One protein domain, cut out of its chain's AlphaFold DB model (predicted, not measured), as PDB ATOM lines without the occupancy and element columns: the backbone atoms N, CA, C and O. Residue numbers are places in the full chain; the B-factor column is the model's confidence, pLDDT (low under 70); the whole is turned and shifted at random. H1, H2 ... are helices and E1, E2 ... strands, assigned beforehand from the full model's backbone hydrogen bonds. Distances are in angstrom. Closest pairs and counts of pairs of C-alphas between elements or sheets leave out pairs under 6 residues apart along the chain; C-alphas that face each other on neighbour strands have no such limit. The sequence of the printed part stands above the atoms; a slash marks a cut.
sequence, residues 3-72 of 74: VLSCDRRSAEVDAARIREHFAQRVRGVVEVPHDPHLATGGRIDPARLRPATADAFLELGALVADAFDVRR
ATOM      1  N   VAL A   3      35.453 -43.586  21.272       94.94
ATOM      2  CA  VAL A   3      36.313 -43.213  20.146       94.94
ATOM      3  C   VAL A   3      36.281 -41.702  20.001       94.94
ATOM      4  O   VAL A   3      35.202 -41.111  19.949       94.94
ATOM      5  N   LEU A   4      37.455 -41.085  19.931       94.50
ATOM      6  CA  LEU A   4      37.604 -39.666  19.644       94.50
ATOM      7  C   LEU A   4      38.050 -39.512  18.190       94.50
ATOM      8  O   LEU A   4      39.113 -39.993  17.804       94.50
ATOM      9  N   SER A   5      37.221 -38.852  17.382       91.94
ATOM     10  CA  SER A   5      37.588 -38.473  16.017       91.94
ATOM     11  C   SER A   5      38.389 -37.178  16.066       91.94
ATOM     12  O   SER A   5      37.860 -36.129  16.439       91.94
ATOM     13  N   CYS A   6      39.666 -37.243  15.701       89.44
ATOM     14  CA  CYS A   6      40.577 -36.099  15.698       89.44
ATOM     15  C   CYS A   6      40.667 -35.446  14.306       89.44
ATOM     16  O   CYS A   6      41.717 -34.934  13.913       89.44
ATOM     17  N   ASP A   7      39.573 -35.480  13.536       86.44
ATOM     18  CA  ASP A   7      39.498 -34.942  12.175       86.44
ATOM     19  C   ASP A   7      39.347 -33.413  12.130       86.44
ATOM     20  O   ASP A   7      39.655 -32.802  11.105       86.44
ATOM     21  N   ARG A   8      38.935 -32.792  13.245       84.75
ATOM     22  CA  ARG A   8      38.827 -31.337  13.435       84.75
ATOM     23  C   ARG A   8      39.571 -30.899  14.697       84.75
ATOM     24  O   ARG A   8      39.577 -31.609  15.698       84.75
ATOM     25  N   ARG A   9      40.165 -29.702  14.661       85.19
ATOM     26  CA  ARG A   9      40.795 -29.054  15.823       85.19
ATOM     27  C   ARG A   9      40.230 -27.651  16.024       85.19
ATOM     28  O   ARG A   9      39.988 -26.944  15.051       85.19
ATOM     29  N   SER A  10      40.045 -27.268  17.282       88.38
ATOM     30  CA  SER A  10      39.682 -25.914  17.711       88.38
ATOM     31  C   SER A  10      40.579 -25.513  18.878       88.38
ATOM     32  O   SER A  10      40.886 -26.354  19.721       88.38
ATOM     33  N   ALA A  11      40.984 -24.243  18.940       90.06
ATOM     34  CA  ALA A  11      41.748 -23.703  20.068       90.06
ATOM     35  C   ALA A  11      40.929 -23.658  21.372       90.06
ATOM     36  O   ALA A  11      41.499 -23.619  22.456       90.06
ATOM     37  N   GLU A  12      39.599 -23.699  21.270       93.62
ATOM     38  CA  GLU A  12      38.683 -23.742  22.415       93.62
ATOM     39  C   GLU A  12      38.539 -25.155  23.007       93.62
ATOM     40  O   GLU A  12      37.920 -25.333  24.054       93.62
ATOM     41  N   VAL A  13      39.094 -26.174  22.339       91.25
ATOM     42  CA  VAL A  13      38.931 -27.581  22.711       91.25
ATOM     43  C   VAL A  13      40.270 -28.174  23.135       91.25
ATOM     44  O   VAL A  13      41.157 -28.409  22.317       91.25
ATOM     45  N   ASP A  14      40.381 -28.492  24.423       93.19
ATOM     46  CA  ASP A  14      41.508 -29.240  24.976       93.19
ATOM     47  C   ASP A  14      41.274 -30.752  24.822       93.19
ATOM     48  O   ASP A  14      40.550 -31.386  25.598       93.19
ATOM     49  N   ALA A  15      41.894 -31.335  23.796       92.00
ATOM     50  CA  ALA A  15      41.802 -32.764  23.515       92.00
ATOM     51  C   ALA A  15      42.367 -33.631  24.654       92.00
ATOM     52  O   ALA A  15      41.805 -34.687  24.948       92.00
ATOM     53  N   ALA A  16      43.425 -33.178  25.337       93.31
ATOM     54  CA  ALA A  16      44.033 -33.934  26.427       93.31
ATOM     55  C   ALA A  16      43.069 -34.038  27.614       93.31
ATOM     56  O   ALA A  16      42.877 -35.123  28.166       93.31
ATOM     57  N   ARG A  17      42.374 -32.942  27.937       95.56
ATOM     58  CA  ARG A  17      41.350 -32.932  28.988       95.56
ATOM     59  C   ARG A  17      40.154 -33.828  28.656       95.56
ATOM     60  O   ARG A  17      39.622 -34.495  29.545       95.56
ATOM     61  N   ILE A  18      39.729 -33.871  27.391       94.94
ATOM     62  CA  ILE A  18      38.667 -34.787  26.937       94.94
ATOM     63  C   ILE A  18      39.117 -36.242  27.095       94.94
ATOM     64  O   ILE A  18      38.379 -37.060  27.653       94.94
ATOM     65  N   ARG A  19      40.334 -36.563  26.642       95.00
ATOM     66  CA  ARG A  19      40.915 -37.898  26.787       95.00
ATOM     67  C   ARG A  19      40.965 -38.323  28.254       95.00
ATOM     68  O   ARG A  19      40.484 -39.405  28.587       95.00
ATOM     69  N   GLU A  20      41.487 -37.467  29.130       96.19
ATOM     70  CA  GLU A  20      41.593 -37.738  30.567       96.19
ATOM     71  C   GLU A  20      40.220 -37.977  31.209       96.19
ATOM     72  O   GLU A  20      40.037 -38.936  31.963       96.19
ATOM     73  N   HIS A  21      39.221 -37.163  30.854       96.00
ATOM     74  CA  HIS A  21      37.861 -37.322  31.360       96.00
ATOM     75  C   HIS A  21      37.292 -38.718  31.070       96.00
ATOM     76  O   HIS A  21      36.711 -39.355  31.957       96.00
ATOM     77  N   PHE A  22      37.451 -39.205  29.837       97.00
ATOM     78  CA  PHE A  22      36.926 -40.511  29.449       97.00
ATOM     79  C   PHE A  22      37.776 -41.668  29.967       97.00
ATOM     80  O   PHE A  22      37.206 -42.681  30.369       97.00
ATOM     81  N   ALA A  23      39.100 -41.517  30.044       94.94
ATOM     82  CA  ALA A  23      39.995 -42.562  30.547       94.94
ATOM     83  C   ALA A  23      39.629 -43.033  31.968       94.94
ATOM     84  O   ALA A  23      39.800 -44.200  32.297       94.94
ATOM     85  N   GLN A  24      39.051 -42.153  32.790       96.12
ATOM     86  CA  GLN A  24      38.590 -42.481  34.146       96.12
ATOM     87  C   GLN A  24      37.243 -43.224  34.197       96.12
ATOM     88  O   GLN A  24      36.859 -43.735  35.246       96.12
ATOM     89  N   ARG A  25      36.472 -43.224  33.103       95.81
ATOM     90  CA  ARG A  25      35.053 -43.639  33.083       95.81
ATOM     91  C   ARG A  25      34.786 -44.825  32.179       95.81
ATOM     92  O   ARG A  25      33.786 -45.518  32.350       95.81
ATOM     93  N   VAL A  26      35.641 -45.046  31.186       95.25
ATOM     94  CA  VAL A  26      35.470 -46.121  30.215       95.25
ATOM     95  C   VAL A  26      36.693 -47.016  30.168       95.25
ATOM     96  O   VAL A  26      37.811 -46.575  30.374       95.25
ATOM     97  N   ARG A  27      36.470 -48.284  29.811       91.06
ATOM     98  CA  ARG A  27      37.523 -49.309  29.696       91.06
ATOM     99  C   ARG A  27      38.640 -48.996  28.686       91.06
ATOM    100  O   ARG A  27      39.650 -49.675  28.697       91.06
ATOM    101  N   GLY A  28      38.440 -48.029  27.792       94.88
ATOM    102  CA  GLY A  28      39.408 -47.671  26.760       94.88
ATOM    103  C   GLY A  28      38.963 -46.448  25.960       94.88
ATOM    104  O   GLY A  28      37.757 -46.264  25.728       94.88
ATOM    105  N   VAL A  29      39.943 -45.631  25.570       97.19
ATOM    106  CA  VAL A  29      39.793 -44.424  24.745       97.19
ATOM    107  C   VAL A  29      40.735 -44.545  23.553       97.19
ATOM    108  O   VAL A  29      41.950 -44.489  23.730       97.19
ATOM    109  N   VAL A  30      40.161 -44.685  22.360       97.44
ATOM    110  CA  VAL A  30      40.908 -44.765  21.098       97.44
ATOM    111  C   VAL A  30      40.778 -43.443  20.357       97.44
ATOM    112  O   VAL A  30      39.669 -42.935  20.170       97.44
ATOM    113  N   GLU A  31      41.904 -42.887  19.927       96.62
ATOM    114  CA  GLU A  31      41.958 -41.650  19.148       96.62
ATOM    115  C   GLU A  31      42.234 -41.984  17.686       96.62
ATOM    116  O   GLU A  31      43.283 -42.525  17.345       96.62
ATOM    117  N   VAL A  32      41.279 -41.660  16.814       96.25
ATOM    118  CA  VAL A  32      41.428 -41.857  15.372       96.25
ATOM    119  C   VAL A  32      41.950 -40.549  14.773       96.25
ATOM    120  O   VAL A  32      41.252 -39.530  14.847       96.25
ATOM    121  N   PRO A  33      43.168 -40.531  14.199       95.62
ATOM    122  CA  PRO A  33      43.738 -39.319  13.631       95.62
ATOM    123  C   PRO A  33      42.963 -38.868  12.390       95.62
ATOM    124  O   PRO A  33      42.221 -39.633  11.776       95.62
ATOM    125  N   HIS A  34      43.177 -37.615  11.980       94.88
ATOM    126  CA  HIS A  34      42.657 -37.145  10.702       94.88
ATOM    127  C   HIS A  34      43.159 -38.025   9.544       94.88
ATOM    128  O   HIS A  34      44.367 -38.153   9.308       94.88
ATOM    129  N   ASP A  35      42.210 -38.548   8.774       96.06
ATOM    130  CA  ASP A  35      42.456 -39.342   7.580       96.06
ATOM    131  C   ASP A  35      41.697 -38.735   6.387       96.06
ATOM    132  O   ASP A  35      40.469 -38.622   6.449       96.06
ATOM    133  N   PRO A  36      42.380 -38.352   5.291       94.31
ATOM    134  CA  PRO A  36      41.723 -37.781   4.115       94.31
ATOM    135  C   PRO A  36      40.677 -38.703   3.475       94.31
ATOM    136  O   PRO A  36      39.676 -38.224   2.936       94.31
ATOM    137  N   HIS A  37      40.886 -40.025   3.532       94.69
ATOM    138  CA  HIS A  37      39.929 -40.992   3.001       94.69
ATOM    139  C   HIS A  37      38.637 -40.977   3.820       94.69
ATOM    140  O   HIS A  37      37.548 -40.962   3.251       94.69
ATOM    141  N   LEU A  38      38.748 -40.888   5.149       94.00
ATOM    142  CA  LEU A  38      37.581 -40.763   6.029       94.00
ATOM    143  C   LEU A  38      36.904 -39.393   5.909       94.00
ATOM    144  O   LEU A  38      35.677 -39.320   5.896       94.00
ATOM    145  N   ALA A  39      37.683 -38.316   5.777       92.12
ATOM    146  CA  ALA A  39      37.176 -36.946   5.690       92.12
ATOM    147  C   ALA A  39      36.313 -36.695   4.441       92.12
ATOM    148  O   ALA A  39      35.450 -35.820   4.457       92.12
ATOM    149  N   THR A  40      36.521 -37.473   3.373       89.69
ATOM    150  CA  THR A  40      35.705 -37.404   2.149       89.69
ATOM    151  C   THR A  40      34.255 -37.845   2.404       89.69
ATOM    152  O   THR A  40      33.341 -37.394   1.714       89.69
ATOM    153  N   GLY A  41      34.026 -38.698   3.410       84.25
ATOM    154  CA  GLY A  41      32.737 -39.336   3.658       84.25
ATOM    155  C   GLY A  41      32.385 -40.405   2.612       84.25
ATOM    156  O   GLY A  41      32.980 -40.498   1.539       84.25
ATOM    157  N   GLY A  42      31.408 -41.254   2.930       91.69
ATOM    158  CA  GLY A  42      30.966 -42.336   2.044       91.69
ATOM    159  C   GLY A  42      31.667 -43.670   2.311       91.69
ATOM    160  O   GLY A  42      31.904 -44.038   3.461       91.69
ATOM    161  N   ARG A  43      31.926 -44.452   1.253       93.62
ATOM    162  CA  ARG A  43      32.418 -45.829   1.404       93.62
ATOM    163  C   ARG A  43      33.858 -45.848   1.919       93.62
ATOM    164  O   ARG A  43      34.775 -45.360   1.259       93.62
ATOM    165  N   ILE A  44      34.054 -46.503   3.057       93.00
ATOM    166  CA  ILE A  44      35.380 -46.739   3.623       93.00
ATOM    167  C   ILE A  44      36.030 -47.907   2.875       93.00
ATOM    168  O   ILE A  44      35.425 -48.961   2.699       93.00
ATOM    169  N   ASP A  45      37.261 -47.690   2.419       95.06
ATOM    170  CA  ASP A  45      38.110 -48.693   1.793       95.06
ATOM    171  C   ASP A  45      39.311 -48.885   2.725       95.06
ATOM    172  O   ASP A  45      40.131 -47.969   2.836       95.06
ATOM    173  N   PRO A  46      39.409 -50.025   3.432       93.50
ATOM    174  CA  PRO A  46      40.480 -50.267   4.391       93.50
ATOM    175  C   PRO A  46      41.884 -50.132   3.793       93.50
ATOM    176  O   PRO A  46      42.792 -49.682   4.482       93.50
ATOM    177  N   ALA A  47      42.060 -50.451   2.504       95.69
ATOM    178  CA  ALA A  47      43.356 -50.356   1.832       95.69
ATOM    179  C   ALA A  47      43.809 -48.904   1.594       95.69
ATOM    180  O   ALA A  47      44.970 -48.661   1.274       95.69
ATOM    181  N   ARG A  48      42.895 -47.935   1.732       96.38
ATOM    182  CA  ARG A  48      43.158 -46.502   1.546       96.38
ATOM    183  C   ARG A  48      43.346 -45.745   2.857       96.38
ATOM    184  O   ARG A  48      43.642 -44.551   2.814       96.38
ATOM    185  N   LEU A  49      43.167 -46.410   3.997       97.00
ATOM    186  CA  LEU A  49      43.438 -45.811   5.296       97.00
ATOM    187  C   LEU A  49      44.938 -45.588   5.459       97.00
ATOM    188  O   LEU A  49      45.763 -46.416   5.065       97.00
ATOM    189  N   ARG A  50      45.304 -44.471   6.083       97.44
ATOM    190  CA  ARG A  50      46.683 -44.274   6.528       97.44
ATOM    191  C   ARG A  50      46.998 -45.308   7.616       97.44
ATOM    192  O   ARG A  50      46.104 -45.636   8.397       97.44
ATOM    193  N   PRO A  51      48.259 -45.758   7.740       97.81
ATOM    194  CA  PRO A  51      48.638 -46.765   8.733       97.81
ATOM    195  C   PRO A  51      48.165 -46.433  10.155       97.81
ATOM    196  O   PRO A  51      47.487 -47.241  10.768       97.81
ATOM    197  N   ALA A  52      48.370 -45.194  10.617       97.50
ATOM    198  CA  ALA A  52      47.937 -44.767  11.951       97.50
ATOM    199  C   ALA A  52      46.412 -44.858  12.174       97.50
ATOM    200  O   ALA A  52      45.954 -45.131  13.278       97.50
ATOM    201  N   THR A  53      45.615 -44.638  11.127       97.50
ATOM    202  CA  THR A  53      44.155 -44.790  11.173       97.50
ATOM    203  C   THR A  53      43.768 -46.263  11.267       97.50
ATOM    204  O   THR A  53      42.887 -46.626  12.044       97.50
ATOM    205  N   ALA A  54      44.432 -47.116  10.480       97.38
ATOM    206  CA  ALA A  54      44.221 -48.558  10.511       97.38
ATOM    207  C   ALA A  54      44.608 -49.153  11.875       97.38
ATOM    208  O   ALA A  54      43.828 -49.917  12.437       97.38
ATOM    209  N   ASP A  55      45.742 -48.731  12.438       98.06
ATOM    210  CA  ASP A  55      46.208 -49.138  13.766       98.06
ATOM    211  C   ASP A  55      45.208 -48.736  14.858       98.06
ATOM    212  O   ASP A  55      44.848 -49.563  15.695       98.06
ATOM    213  N   ALA A  56      44.672 -47.510  14.809       97.81
ATOM    214  CA  ALA A  56      43.647 -47.059  15.753       97.81
ATOM    215  C   ALA A  56      42.371 -47.919  15.675       97.81
ATOM    216  O   ALA A  56      41.811 -48.316  16.697       97.81
ATOM    217  N   PHE A  57      41.903 -48.269  14.471       96.31
ATOM    218  CA  PHE A  57      40.756 -49.173  14.330       96.31
ATOM    219  C   PHE A  57      41.067 -50.615  14.737       96.31
ATOM    220  O   PHE A  57      40.169 -51.318  15.205       96.31
ATOM    221  N   LEU A  58      42.315 -51.060  14.594       96.75
ATOM    222  CA  LEU A  58      42.742 -52.370  15.071       96.75
ATOM    223  C   LEU A  58      42.749 -52.423  16.604       96.75
ATOM    224  O   LEU A  58      42.204 -53.365  17.178       96.75
ATOM    225  N   GLU A  59      43.276 -51.390  17.267       96.75
ATOM    226  CA  GLU A  59      43.202 -51.223  18.725       96.75
ATOM    227  C   GLU A  59      41.743 -51.205  19.201       96.75
ATOM    228  O   GLU A  59      41.375 -51.905  20.148       96.75
ATOM    229  N   LEU A  60      40.880 -50.471  18.492       96.06
ATOM    230  CA  LEU A  60      39.445 -50.460  18.757       96.06
ATOM    231  C   LEU A  60      38.842 -51.868  18.680       96.06
ATOM    232  O   LEU A  60      38.068 -52.261  19.555       96.06
ATOM    233  N   GLY A  61      39.195 -52.626  17.640       95.31
ATOM    234  CA  GLY A  61      38.757 -54.004  17.450       95.31
ATOM    235  C   GLY A  61      39.192 -54.916  18.595       95.31
ATOM    236  O   GLY A  61      38.366 -55.671  19.106       95.31
ATOM    237  N   ALA A  62      40.445 -54.800  19.044       95.06
ATOM    238  CA  ALA A  62      40.969 -55.554  20.182       95.06
ATOM    239  C   ALA A  62      40.185 -55.257  21.473       95.06
ATOM    240  O   ALA A  62      39.691 -56.182  22.114       95.06
ATOM    241  N   LEU A  63      39.943 -53.979  21.786       94.31
ATOM    242  CA  LEU A  63      39.157 -53.576  22.962       94.31
ATOM    243  C   LEU A  63      37.715 -54.109  22.933       94.31
ATOM    244  O   LEU A  63      37.126 -54.401  23.980       94.31
ATOM    245  N   VAL A  64      37.114 -54.214  21.744       93.62
ATOM    246  CA  VAL A  64      35.797 -54.841  21.573       93.62
ATOM    247  C   VAL A  64      35.882 -56.356  21.771       93.62
ATOM    248  O   VAL A  64      35.025 -56.915  22.458       93.62
ATOM    249  N   ALA A  65      36.898 -57.010  21.205       93.94
ATOM    250  CA  ALA A  65      37.139 -58.444  21.355       93.94
ATOM    251  C   ALA A  65      37.302 -58.845  22.829       93.94
ATOM    252  O   ALA A  65      36.608 -59.751  23.294       93.94
ATOM    253  N   ASP A  66      38.120 -58.111  23.584       90.75
ATOM    254  CA  ASP A  66      38.355 -58.354  25.012       90.75
ATOM    255  C   ASP A  66      37.054 -58.294  25.828       90.75
ATOM    256  O   ASP A  66      36.840 -59.062  26.768       90.75
ATOM    257  N   ALA A  67      36.117 -57.425  25.440       86.75
ATOM    258  CA  ALA A  67      34.821 -57.327  26.101       86.75
ATOM    259  C   ALA A  67      33.901 -58.538  25.856       86.75
ATOM    260  O   ALA A  67      32.955 -58.738  26.627       86.75
ATOM    261  N   PHE A  68      34.127 -59.330  24.803       86.38
ATOM    262  CA  PHE A  68      33.405 -60.585  24.588       86.38
ATOM    263  C   PHE A  68      33.951 -61.725  25.450       86.38
ATOM    264  O   PHE A  68      33.154 -62.544  25.904       86.38
ATOM    265  N   ASP A  69      35.259 -61.759  25.717       74.44
ATOM    266  CA  ASP A  69      35.867 -62.796  26.565       74.44
ATOM    267  C   ASP A  69      35.453 -62.651  28.037       74.44
ATOM    268  O   ASP A  69      35.092 -63.633  28.685       74.44
ATOM    269  N   VAL A  70      35.362 -61.414  28.540       61.22
ATOM    270  CA  VAL A  70      34.873 -61.144  29.907       61.22
ATOM    271  C   VAL A  70      33.456 -61.694  30.127       61.22
ATOM    272  O   VAL A  70      33.180 -62.242  31.184       61.22
ATOM    273  N   ARG A  71      32.576 -61.636  29.115       59.50
ATOM    274  CA  ARG A  71      31.191 -62.148  29.203       59.50
ATOM    275  C   ARG A  71      31.057 -63.668  29.066       59.50
ATOM    276  O   ARG A  71      29.946 -64.175  29.151       59.50
ATOM    277  N   ARG A  72      32.145 -64.394  28.791       58.94
ATOM    278  CA  ARG A  72      32.162 -65.867  28.725       58.94
ATOM    279  C   ARG A  72      32.638 -66.524  30.024       58.94
ATOM    280  O   ARG A  72      32.618 -67.750  30.103       58.94
TER     281      ARG A  72
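Overview. This is residues 3 to 72 of the 74 residues of an uncharacterized protein of Pseudonocardia sp. Ae717_Ps2 (UniProt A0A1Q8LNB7). A narrow ribbon of two strands, E1 and E2, forms the middle of a loose structure, with the short helix H1 on one side of it and the long helix H3 on the other. The small helix H2 lies away from H1 and H3, and a long link follows it. The printed part has 70 residues, with three named helices and two named strands in the order E1, H1, E2, H2, H3; the sheet is parallel, in the order E1, E2, and the class is mixed, helices and strands. The whole is loose, with a radius of gyration of the C-alphas of 14.0 A and spans of 39 by 33 by 19 A.

Along the chain. E1, residues 3 to 6, begins at C-alpha 3 (36.313, -43.213, 20.146) and is 9.4 A long. H1, residues 15 to 23, measures 12.2 A, and E2, residues 29 to 33, 12.9 A. H2 is residues 36 to 39, 4.9 A. H3, residues 51 to 70, measures 29.1 A and ends at C-alpha 70 (34.873, -61.144, 29.907).

Arrangement. E1 and E2 are parallel at 28 degrees, with N 4 and O 30 within hydrogen-bond range at 2.9 A. E1, H1 and E2 make a strand-helix-strand unit, two parallel neighbour strands with a helix between them in the chain; its crossover is right-handed. H1 touches E2, the closest C-alphas being those of Ala 23 and Val 29, 6.1 A; H1 and E1 are near each other, with 7 pairs of C-alphas within 10 A. H3 touches E2, the closest C-alphas being those of Val 32 and Ala 56, 5.7 A. E1 and H3 are only just apart, at 8.0 A between closest C-alphas. H2 is apart from E1, H1 and H3. Every O i to N i+4 pair is within hydrogen-bond range in H1 and 15 of 16 in H3; H2 is too short for such a pair.

Size, cuts and confidence. The C-alphas farthest apart, of Ala 11 and Arg 72, are 44.1 A apart. The printed part has no cut, and the link from H2 to H3 is long. Residues 70 to 72 have pLDDT under 70.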